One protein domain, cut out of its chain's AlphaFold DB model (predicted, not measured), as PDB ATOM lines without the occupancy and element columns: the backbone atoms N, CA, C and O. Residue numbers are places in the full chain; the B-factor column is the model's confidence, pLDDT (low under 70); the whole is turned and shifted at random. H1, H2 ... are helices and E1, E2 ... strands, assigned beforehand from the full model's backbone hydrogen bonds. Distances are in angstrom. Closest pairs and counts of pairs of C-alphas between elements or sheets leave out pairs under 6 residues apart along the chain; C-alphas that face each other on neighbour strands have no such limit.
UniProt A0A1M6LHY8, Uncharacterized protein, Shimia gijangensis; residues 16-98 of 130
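What this domain is: This is residues 16 to 98 of the 130 residues of an uncharacterized protein of Shimia gijangensis (UniProt A0A1M6LHY8). A small, twisted antiparallel sheet of four strands meets one end of the longer helix H1, residues 83 to 88, while short H2 lies near its E4 edge. A long loop, residues 40 to 58, swings from edge strand E3 to the other edge, E4. The 83 printed residues run E1 E2 E3 E4 H1 H2, with sheet order E3 E2 E1 E4; the class is mixed, helices and strands, with under half of the residues in named elements. The whole is compact, radius of gyration of the C-alphas 12.3 A, spanning 35 by 25 by 24 A.

Where its parts are: Find C-alpha 16 at (108.501, 97.656, 87.701), where E1 runs to 19. E2 is residues 24 to 28, E3 34 to 39, 14.0 A long, and E4 59 to 62. H1, residues 74 to 88, runs 21.2 A to (117.669, 106.581, 86.641); H2 is residues 94 to 98.

How they stand to each other: E1, E2 and E3 form a meander, each strand the antiparallel neighbour of the one before; E4 beside E1 completes a Greek key. Look for N 25 and O 38, 2.8 A, N 17 and O 26, 2.8 A, and N 16 and O 61, 2.8 A, within hydrogen-bond range. H1 only grazes the sheet; C-alphas 36 and 88, the closest of E3 and H1, are 7.6 A apart. H2 grazes it too, C-alphas 61 and 94 being the closest to E4 at 7.0 A. In H1 every O i to N i+4 pair is within range; in H2, 0 of 1, against 2 of 2 for i+3.

The domain as a whole: C-alphas 21 and 72 are farthest apart, 36.0 A. The printed part has no cut; the links E3 to E4 and E4 to H1 are long. Confidence is under 70 at residue 56 and residues 95 to 98.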
ATOM      1  N   LEU A  16     107.746  97.603  86.460       90.31
ATOM      2  CA  LEU A  16     108.501  97.656  87.701       90.31
ATOM      3  C   LEU A  16     108.258  96.369  88.491       90.31
ATOM      4  O   LEU A  16     107.116  95.976  88.728       90.31
ATOM      5  N   TRP A  17     109.342  95.755  88.930       90.31
ATOM      6  CA  TRP A  17     109.346  94.648  89.871       90.31
ATOM      7  C   TRP A  17     110.046  95.088  91.157       90.31
ATOM      8  O   TRP A  17     111.025  95.833  91.106       90.31
ATOM      9  N   ILE A  18     109.540  94.648  92.308       89.06
ATOM     10  CA  ILE A  18     110.138  94.927  93.614       89.06
ATOM     11  C   ILE A  18     110.575  93.601  94.234       89.06
ATOM     12  O   ILE A  18     109.749  92.802  94.676       89.06
ATOM     13  N   ASP A  19     111.886  93.389  94.315       88.00
ATOM     14  CA  ASP A  19     112.457  92.333  95.141       88.00
ATOM     15  C   ASP A  19     112.400  92.777  96.605       88.00
ATOM     16  O   ASP A  19     113.251  93.522  97.095       88.00
ATOM     17  N   ARG A  20     111.370  92.322  97.320       83.94
ATOM     18  CA  ARG A  20     111.179  92.650  98.740       83.94
ATOM     19  C   ARG A  20     112.256  92.029  99.629       83.94
ATOM     20  O   ARG A  20     112.578  92.610 100.663       83.94
ATOM     21  N   LYS A  21     112.830  90.886  99.233       85.69
ATOM     22  CA  LYS A  21     113.875  90.194 100.001       85.69
ATOM     23  C   LYS A  21     115.209  90.924  99.865       85.69
ATOM     24  O   LYS A  21     115.859  91.191 100.870       85.69
ATOM     25  N   GLY A  22     115.582  91.281  98.638       85.06
ATOM     26  CA  GLY A  22     116.769  92.082  98.337       85.06
ATOM     27  C   GLY A  22     116.574  93.591  98.507       85.06
ATOM     28  O   GLY A  22     117.494  94.350  98.216       85.06
ATOM     29  N   ARG A  23     115.382  94.037  98.931       86.81
ATOM     30  CA  ARG A  23     114.977  95.452  99.042       86.81
ATOM     31  C   ARG A  23     115.374  96.281  97.817       86.81
ATOM     32  O   ARG A  23     115.913  97.380  97.946       86.81
ATOM     33  N   THR A  24     115.122  95.748  96.627       90.38
ATOM     34  CA  THR A  24     115.573  96.338  95.364       90.38
ATOM     35  C   THR A  24     114.402  96.523  94.409       90.38
ATOM     36  O   THR A  24     113.563  95.643  94.238       90.38
ATOM     37  N   GLU A  25     114.338  97.687  93.771       91.12
ATOM     38  CA  GLU A  25     113.409  97.966  92.679       91.12
ATOM     39  C   GLU A  25     114.109  97.714  91.343       91.12
ATOM     40  O   GLU A  25     115.250  98.131  91.148       91.12
ATOM     41  N   HIS A  26     113.408  97.086  90.405       92.06
ATOM     42  CA  HIS A  26     113.894  96.779  89.068       92.06
ATOM     43  C   HIS A  26     112.904  97.292  88.029       92.06
ATOM     44  O   HIS A  26     111.761  96.841  87.986       92.06
ATOM     45  N   ILE A  27     113.338  98.183  87.140       92.31
ATOM     46  CA  ILE A  27     112.596  98.417  85.895       92.31
ATOM     47  C   ILE A  27     113.032  97.395  84.856       92.31
ATOM     48  O   ILE A  27     114.220  97.086  84.738       92.31
ATOM     49  N   PHE A  28     112.084  96.877  84.089       91.31
ATOM     50  CA  PHE A  28     112.330  95.788  83.152       91.31
ATOM     51  C   PHE A  28     111.649  96.031  81.807       91.31
ATOM     52  O   PHE A  28     110.699  96.807  81.717       91.31
ATOM     53  N   ASP A  29     112.157  95.403  80.750       89.81
ATOM     54  CA  ASP A  29     111.603  95.491  79.400       89.81
ATOM     55  C   ASP A  29     110.521  94.437  79.127       89.81
ATOM     56  O   ASP A  29     110.202  93.586  79.947       89.81
ATOM     57  N   ARG A  30     109.934  94.459  77.933       86.12
ATOM     58  CA  ARG A  30     108.842  93.543  77.582       86.12
ATOM     59  C   ARG A  30     109.240  92.060  77.530       86.12
ATOM     60  O   ARG A  30     108.368  91.201  77.568       86.12
ATOM     61  N   GLY A  31     110.535  91.761  77.450       85.81
ATOM     62  CA  GLY A  31     111.078  90.409  77.580       85.81
ATOM     63  C   GLY A  31     111.347  90.014  79.031       85.81
ATOM     64  O   GLY A  31     112.085  89.057  79.254       85.81
ATOM     65  N   TYR A  32     110.814  90.765  80.003       87.62
ATOM     66  CA  TYR A  32     111.059  90.576  81.431       87.62
ATOM     67  C   TYR A  32     112.554  90.604  81.768       87.62
ATOM     68  O   TYR A  32     113.025  89.920  82.670       87.62
ATOM     69  N   CYS A  33     113.327  91.406  81.028       89.88
ATOM     70  CA  CYS A  33     114.742  91.616  81.296       89.88
ATOM     71  C   CYS A  33     114.947  92.943  82.032       89.88
ATOM     72  O   CYS A  33     114.492  93.994  81.579       89.88
ATOM     73  N   GLY A  34     115.675  92.913  83.147       89.75
ATOM     74  CA  GLY A  34     116.038  94.090  83.925       89.75
ATOM     75  C   GLY A  34     116.807  95.113  83.087       89.75
ATOM     76  O   GLY A  34     117.821  94.803  82.457       89.75
ATOM     77  N   LEU A  35     116.319  96.351  83.092       90.25
ATOM     78  CA  LEU A  35     116.958  97.514  82.486       90.25
ATOM     79  C   LEU A  35     117.868  98.225  83.474       90.25
ATOM     80  O   LEU A  35     119.001  98.563  83.140       90.25
ATOM     81  N   ALA A  36     117.362  98.447  84.680       90.75
ATOM     82  CA  ALA A  36     118.087  99.065  85.768       90.75
ATOM     83  C   ALA A  36     117.490  98.621  87.102       90.75
ATOM     84  O   ALA A  36     116.299  98.304  87.178       90.75
ATOM     85  N   SER A  37     118.315  98.652  88.138       92.94
ATOM     86  CA  SER A  37     117.918  98.376  89.509       92.94
ATOM     87  C   SER A  37     118.378  99.470  90.459       92.94
ATOM     88  O   SER A  37     119.309 100.220  90.155       92.94
ATOM     89  N   ARG A  38     117.731  99.566  91.617       91.44
ATOM     90  CA  ARG A  38     118.158 100.446  92.709       91.44
ATOM     91  C   ARG A  38     117.694  99.917  94.068       91.44
ATOM     92  O   ARG A  38     116.613  99.327  94.130       91.44
ATOM     93  N   PRO A  39     118.444 100.158  95.154       89.56
ATOM     94  CA  PRO A  39     117.960  99.891  96.504       89.56
ATOM     95  C   PRO A  39     116.737 100.757  96.828       89.56
ATOM     96  O   PRO A  39     116.700 101.935  96.470       89.56
ATOM     97  N   ILE A  40     115.759 100.200  97.546       85.06
ATOM     98  CA  ILE A  40     114.571 100.940  98.009       85.06
ATOM     99  C   ILE A  40     114.969 102.081  98.955       85.06
ATOM    100  O   ILE A  40     114.398 103.167  98.891       85.06
ATOM    101  N   ASP A  41     115.954 101.834  99.819       85.00
ATOM    102  CA  ASP A  41     116.383 102.781 100.856       85.00
ATOM    103  C   ASP A  41     117.274 103.907 100.308       85.00
ATOM    104  O   ASP A  41     117.352 104.987 100.889       85.00
ATOM    105  N   GLU A  42     117.917 103.675  99.161       85.25
ATOM    106  CA  GLU A  42     118.834 104.616  98.515       85.25
ATOM    107  C   GLU A  42     118.518 104.723  97.012       85.25
ATOM    108  O   GLU A  42     119.325 104.323  96.165       85.25
ATOM    109  N   PRO A  43     117.347 105.270  96.639       84.38
ATOM    110  CA  PRO A  43     116.855 105.232  95.263       84.38
ATOM    111  C   PRO A  43     117.738 106.001  94.265       84.38
ATOM    112  O   PRO A  43     117.641 105.785  93.060       84.38
ATOM    113  N   TRP A  44     118.635 106.873  94.728       84.56
ATOM    114  CA  TRP A  44     119.621 107.545  93.874       84.56
ATOM    115  C   TRP A  44     120.776 106.630  93.428       84.56
ATOM    116  O   TRP A  44     121.458 106.954  92.456       84.56
ATOM    117  N   LYS A  45     121.017 105.488  94.092       87.06
ATOM    118  CA  LYS A  45     122.066 104.522  93.710       87.06
ATOM    119  C   LYS A  45     121.567 103.565  92.629       87.06
ATOM    120  O   LYS A  45     121.361 102.374  92.860       87.06
ATOM    121  N   VAL A  46     121.367 104.099  91.429       88.38
ATOM    122  CA  VAL A  46     120.875 103.318  90.291       88.38
ATOM    123  C   VAL A  46     122.009 102.558  89.609       88.38
ATOM    124  O   VAL A  46     123.039 103.124  89.251       88.38
ATOM    125  N   THR A  47     121.776 101.275  89.353       90.81
ATOM    126  CA  THR A  47     122.623 100.423  88.519       90.81
ATOM    127  C   THR A  47     121.915 100.147  87.200       90.81
ATOM    128  O   THR A  47     120.878  99.490  87.171       90.81
ATOM    129  N   VAL A  48     122.473 100.622  86.086       88.25
ATOM    130  CA  VAL A  48     121.961 100.294  84.746       88.25
ATOM    131  C   VAL A  48     122.555  98.962  84.293       88.25
ATOM    132  O   VAL A  48     123.766  98.762  84.369       88.25
ATOM    133  N   HIS A  49     121.715  98.047  83.810       86.44
ATOM    134  CA  HIS A  49     122.130  96.704  83.412       86.44
ATOM    135  C   HIS A  49     122.484  96.648  81.916       86.44
ATOM    136  O   HIS A  49     121.586  96.675  81.064       86.44
ATOM    137  N   PRO A  50     123.779  96.515  81.562       76.75
ATOM    138  CA  PRO A  50     124.200  96.446  80.163       76.75
ATOM    139  C   PRO A  50     123.812  95.114  79.507       76.75
ATOM    140  O   PRO A  50     123.578  95.054  78.302       76.75
ATOM    141  N   LYS A  51     123.729  94.036  80.295       79.94
ATOM    142  CA  LYS A  51     123.337  92.699  79.836       79.94
ATOM    143  C   LYS A  51     121.882  92.425  80.198       79.94
ATOM    144  O   LYS A  51     121.357  92.989  81.156       79.94
ATOM    145  N   ARG A  52     121.223  91.569  79.415       78.44
ATOM    146  CA  ARG A  52     119.875  91.092  79.739       78.44
ATOM    147  C   ARG A  52     119.962  90.168  80.949       78.44
ATOM    148  O   ARG A  52     120.677  89.172  80.906       78.44
ATOM    149  N   HIS A  53     119.243  90.522  82.003       79.81
ATOM    150  CA  HIS A  53     119.061  89.705  83.194       79.81
ATOM    151  C   HIS A  53     117.563  89.480  83.365       79.81
ATOM    152  O   HIS A  53     116.833  90.449  83.566       79.81
ATOM    153  N   TYR A  54     117.101  88.239  83.247       85.38
ATOM    154  CA  TYR A  54     115.684  87.927  83.403       85.38
ATOM    155  C   TYR A  54     115.237  88.153  84.852       85.38
ATOM    156  O   TYR A  54     115.936  87.758  85.782       85.38
ATOM    157  N   ILE A  55     114.089  88.800  85.043       83.62
ATOM    158  CA  ILE A  55     113.471  88.971  86.359       83.62
ATOM    159  C   ILE A  55     112.382  87.909  86.552       83.62
ATOM    160  O   ILE A  55     111.511  87.739  85.708       83.62
ATOM    161  N   GLY A  56     112.459  87.163  87.655       62.31
ATOM    162  CA  GLY A  56     111.619  85.985  87.905       62.31
ATOM    163  C   GLY A  56     110.510  86.196  88.933       62.31
ATOM    164  O   GLY A  56     110.220  85.266  89.674       62.31
ATOM    165  N   GLY A  57     109.946  87.401  89.047       70.00
ATOM    166  CA  GLY A  57     108.983  87.728  90.104       70.00
ATOM    167  C   GLY A  57     107.728  88.448  89.618       70.00
ATOM    168  O   GLY A  57     107.661  88.911  88.478       70.00
ATOM    169  N   ASP A  58     106.749  88.549  90.518       71.62
ATOM    170  CA  ASP A  58     105.467  89.200  90.258       71.62
ATOM    171  C   ASP A  58     105.646  90.694  89.983       71.62
ATOM    172  O   ASP A  58     106.253  91.432  90.761       71.62
ATOM    173  N   CYS A  59     105.115  91.151  88.852       79.69
ATOM    174  CA  CYS A  59     105.181  92.551  88.461       79.69
ATOM    175  C   CYS A  59     104.272  93.404  89.353       79.69
ATOM    176  O   CYS A  59     103.086  93.119  89.491       79.69
ATOM    177  N   GLU A  60     104.812  94.497  89.887       80.00
ATOM    178  CA  GLU A  60     104.045  95.440  90.706       80.00
ATOM    179  C   GLU A  60     103.328  96.477  89.826       80.00
ATOM    180  O   GLU A  60     102.219  96.910  90.128       80.00
ATOM    181  N   VAL A  61     103.962  96.902  88.724       82.94
ATOM    182  CA  VAL A  61     103.442  97.962  87.845       82.94
ATOM    183  C   VAL A  61     103.805  97.701  86.391       82.94
ATOM    184  O   VAL A  61     104.977  97.539  86.075       82.94
ATOM    185  N   TYR A  62     102.829  97.805  85.488       86.19
ATOM    186  CA  TYR A  62     103.067  97.916  84.046       86.19
ATOM    187  C   TYR A  62     102.860  99.363  83.579       86.19
ATOM    188  O   TYR A  62     101.857  99.994  83.904       86.19
ATOM    189  N   PHE A  63     103.792  99.911  82.799       85.62
ATOM    190  CA  PHE A  63     103.740 101.306  82.331       85.62
ATOM    191  C   PHE A  63     102.909 101.496  81.054       85.62
ATOM    192  O   PHE A  63     102.484 102.616  80.729       85.62
ATOM    193  N   TYR A  64     102.686 100.409  80.320       83.38
ATOM    194  CA  TYR A  64     101.850 100.358  79.129       83.38
ATOM    195  C   TYR A  64     101.317  98.942  78.899       83.38
ATOM    196  O   TYR A  64     101.845  97.976  79.442       83.38
ATOM    197  N   SER A  65     100.284  98.831  78.067       82.38
ATOM    198  CA  SER A  65      99.720  97.563  77.595       82.38
ATOM    199  C   SER A  65     100.021  97.344  76.112       82.38
ATOM    200  O   SER A  65     100.552  98.222  75.433       82.38
ATOM    201  N   ASP A  66      99.637  96.186  75.585       75.56
ATOM    202  CA  ASP A  66      99.783  95.819  74.170       75.56
ATOM    203  C   ASP A  66      99.053  96.802  73.253       75.56
ATOM    204  O   ASP A  66      99.609  97.267  72.259       75.56
ATOM    205  N   ALA A  67      97.843  97.202  73.651       74.12
ATOM    206  CA  ALA A  67      97.039  98.193  72.941       74.12
ATOM    207  C   ALA A  67      97.666  99.601  72.967       74.12
ATOM    208  O   ALA A  67      97.425 100.407  72.073       74.12
ATOM    209  N   THR A  68      98.497  99.899  73.972       73.69
ATOM    210  CA  THR A  68      99.148 101.204  74.165       73.69
ATOM    211  C   THR A  68     100.668 101.092  74.112       73.69
ATOM    212  O   THR A  68     101.377 101.741  74.875       73.69
ATOM    213  N   SER A  69     101.192 100.251  73.220       79.44
ATOM    214  CA  SER A  69     102.631 100.015  73.139       79.44
ATOM    215  C   SER A  69     103.391 101.234  72.583       79.44
ATOM    216  O   SER A  69     102.875 101.952  71.724       79.44
ATOM    217  N   PRO A  70     104.663 101.439  72.965       77.62
ATOM    218  CA  PRO A  70     105.524 102.458  72.361       77.62
ATOM    219  C   PRO A  70     105.700 102.342  70.842       77.62
ATOM    220  O   PRO A  70     106.015 103.331  70.190       77.62
ATOM    221  N   LYS A  71     105.500 101.145  70.271       77.69
ATOM    222  CA  LYS A  71     105.564 100.927  68.818       77.69
ATOM    223  C   LYS A  71     104.346 101.497  68.091       77.69
ATOM    224  O   LYS A  71     104.468 101.904  66.945       77.69
ATOM    225  N   SER A  72     103.187 101.492  68.746       76.69
ATOM    226  CA  SER A  72     101.910 101.926  68.172       76.69
ATOM    227  C   SER A  72     101.479 103.316  68.639       76.69
ATOM    228  O   SER A  72     100.586 103.908  68.041       76.69
ATOM    229  N   SER A  73     102.095 103.857  69.694       79.50
ATOM    230  CA  SER A  73     101.710 105.134  70.292       79.50
ATOM    231  C   SER A  73     102.931 105.983  70.673       79.50
ATOM    232  O   SER A  73     103.649 105.638  71.618       79.50
ATOM    233  N   PRO A  74     103.127 107.155  70.036       79.62
ATOM    234  CA  PRO A  74     104.159 108.114  70.437       79.62
ATOM    235  C   PRO A  74     104.020 108.560  71.899       79.62
ATOM    236  O   PRO A  74     105.012 108.756  72.597       79.62
ATOM    237  N   ALA A  75     102.787 108.656  72.405       80.56
ATOM    238  CA  ALA A  75     102.532 109.004  73.799       80.56
ATOM    239  C   ALA A  75     103.051 107.930  74.772       80.56
ATOM    240  O   ALA A  75     103.557 108.260  75.847       80.56
ATOM    241  N   ALA A  76     102.951 106.650  74.399       81.31
ATOM    242  CA  ALA A  76     103.500 105.550  75.186       81.31
ATOM    243  C   ALA A  76     105.031 105.508  75.133       81.31
ATOM    244  O   ALA A  76     105.663 105.252  76.158       81.31
ATOM    245  N   LEU A  77     105.626 105.830  73.980       82.56
ATOM    246  CA  LEU A  77     107.074 105.992  73.842       82.56
ATOM    247  C   LEU A  77     107.600 107.084  74.776       82.56
ATOM    248  O   LEU A  77     108.408 106.794  75.658       82.56
ATOM    249  N   SER A  78     107.061 108.304  74.677       83.06
ATOM    250  CA  SER A  78     107.469 109.408  75.552       83.06
ATOM    251  C   SER A  78     107.227 109.100  77.032       83.06
ATOM    252  O   SER A  78     107.983 109.544  77.895       83.06
ATOM    253  N   ARG A  79     106.178 108.335  77.364       82.50
ATOM    254  CA  ARG A  79     105.939 107.878  78.739       82.50
ATOM    255  C   ARG A  79     107.045 106.941  79.211       82.50
ATOM    256  O   ARG A  79     107.580 107.163  80.294       82.50
ATOM    257  N   ALA A  80     107.384 105.928  78.422       86.06
ATOM    258  CA  ALA A  80     108.413 104.964  78.782       86.06
ATOM    259  C   ALA A  80     109.789 105.640  78.934       86.06
ATOM    260  O   ALA A  80     110.498 105.381  79.904       86.06
ATOM    261  N   GLU A  81     110.127 106.590  78.060       85.94
ATOM    262  CA  GLU A  81     111.345 107.404  78.183       85.94
ATOM    263  C   GLU A  81     111.353 108.252  79.462       85.94
ATOM    264  O   GLU A  81     112.353 108.291  80.182       85.94
ATOM    265  N   ARG A  82     110.226 108.893  79.801       86.12
ATOM    266  CA  ARG A  82     110.092 109.671  81.043       86.12
ATOM    267  C   ARG A  82     110.191 108.805  82.292       86.12
ATOM    268  O   ARG A  82     110.763 109.250  83.283       86.12
ATOM    269  N   VAL A  83     109.611 107.607  82.271       89.38
ATOM    270  CA  VAL A  83     109.738 106.631  83.360       89.38
ATOM    271  C   VAL A  83     111.199 106.236  83.525       89.38
ATOM    272  O   VAL A  83     111.716 106.319  84.635       89.38
ATOM    273  N   LEU A  84     111.879 105.886  82.430       87.94
ATOM    274  CA  LEU A  84     113.291 105.517  82.452       87.94
ATOM    275  C   LEU A  84     114.156 106.648  83.019       87.94
ATOM    276  O   LEU A  84     114.911 106.427  83.962       87.94
ATOM    277  N   GLY A  85     114.001 107.867  82.495       86.62
ATOM    278  CA  GLY A  85     114.743 109.035  82.964       86.62
ATOM    279  C   GLY A  85     114.502 109.319  84.447       86.62
ATOM    280  O   GLY A  85     115.455 109.487  85.203       86.62
ATOM    281  N   LYS A  86     113.240 109.296  84.895       88.94
ATOM    282  CA  LYS A  86     112.909 109.481  86.316       88.94
ATOM    283  C   LYS A  86     113.503 108.384  87.193       88.94
ATOM    284  O   LYS A  86     114.060 108.701  88.239       88.94
ATOM    285  N   PHE A  87     113.415 107.123  86.774       89.56
ATOM    286  CA  PHE A  87     113.958 106.006  87.539       89.56
ATOM    287  C   PHE A  87     115.474 106.126  87.710       89.56
ATOM    288  O   PHE A  87     115.955 106.015  88.835       89.56
ATOM    289  N   VAL A  88     116.203 106.418  86.624       87.06
ATOM    290  CA  VAL A  88     117.669 106.581  86.641       87.06
ATOM    291  C   VAL A  88     118.117 107.772  87.490       87.06
ATOM    292  O   VAL A  88     119.172 107.720  88.110       87.06
ATOM    293  N   LEU A  89     117.294 108.814  87.583       84.38
ATOM    294  CA  LEU A  89     117.529 109.961  88.461       84.38
ATOM    295  C   LEU A  89     117.079 109.727  89.916       84.38
ATOM    296  O   LEU A  89     117.121 110.646  90.729       84.38
ATOM    297  N   GLY A  90     116.626 108.518  90.261       82.62
ATOM    298  CA  GLY A  90     116.208 108.167  91.619       82.62
ATOM    299  C   GLY A  90     114.812 108.647  92.018       82.62
ATOM    300  O   GLY A  90     114.435 108.547  93.182       82.62
ATOM    301  N   HIS A  91     114.003 109.133  91.075       86.06
ATOM    302  CA  HIS A  91     112.624 109.527  91.358       86.06
ATOM    303  C   HIS A  91     111.694 108.317  91.485       86.06
ATOM    304  O   HIS A  91     111.899 107.267  90.870       86.06
ATOM    305  N   ASP A  92     110.613 108.488  92.241       84.62
ATOM    306  CA  ASP A  92     109.528 107.517  92.292       84.62
ATOM    307  C   ASP A  92     108.778 107.467  90.946       84.62
ATOM    308  O   ASP A  92     108.367 108.494  90.399       84.62
ATOM    309  N   VAL A  93     108.603 106.257  90.414       84.88
ATOM    310  CA  VAL A  93     107.884 105.988  89.161       84.88
ATOM    311  C   VAL A  93     106.592 105.196  89.367       84.88
ATOM    312  O   VAL A  93     105.818 105.045  88.423       84.88
ATOM    313  N   ARG A  94     106.299 104.756  90.597       80.62
ATOM    314  CA  ARG A  94     105.068 104.026  90.957       80.62
ATOM    315  C   ARG A  94     103.827 104.899  90.748       80.62
ATOM    316  O   ARG A  94     102.764 104.419  90.361       80.62
ATOM    317  N   GLY A  95     103.987 106.210  90.941       66.94
ATOM    318  CA  GLY A  95     102.946 107.221  90.742       66.94
ATOM    319  C   GLY A  95     102.463 107.386  89.296       66.94
ATOM    320  O   GLY A  95     101.379 107.926  89.099       66.94
ATOM    321  N   TYR A  96     103.180 106.874  88.286       64.50
ATOM    322  CA  TYR A  96     102.726 106.972  86.890       64.50
ATOM    323  C   TYR A  96     101.425 106.210  86.599       64.50
ATOM    324  O   TYR A  96     100.784 106.495  85.591       64.50
ATOM    325  N   LEU A  97     101.003 105.304  87.489       52.00
ATOM    326  CA  LEU A  97      99.663 104.709  87.462       52.00
ATOM    327  C   LEU A  97      98.586 105.619  88.081       52.00
ATOM    328  O   LEU A  97      97.440 105.604  87.644       52.00
ATOM    329  N   LYS A  98      98.944 106.424  89.091       47.47
ATOM    330  CA  LYS A  98      98.013 107.284  89.851       47.47
ATOM    331  C   LYS A  98      97.744 108.632  89.166       47.47
ATOM    332  O   LYS A  98      96.686 109.231  89.365       47.47
TER     333      LYS A  98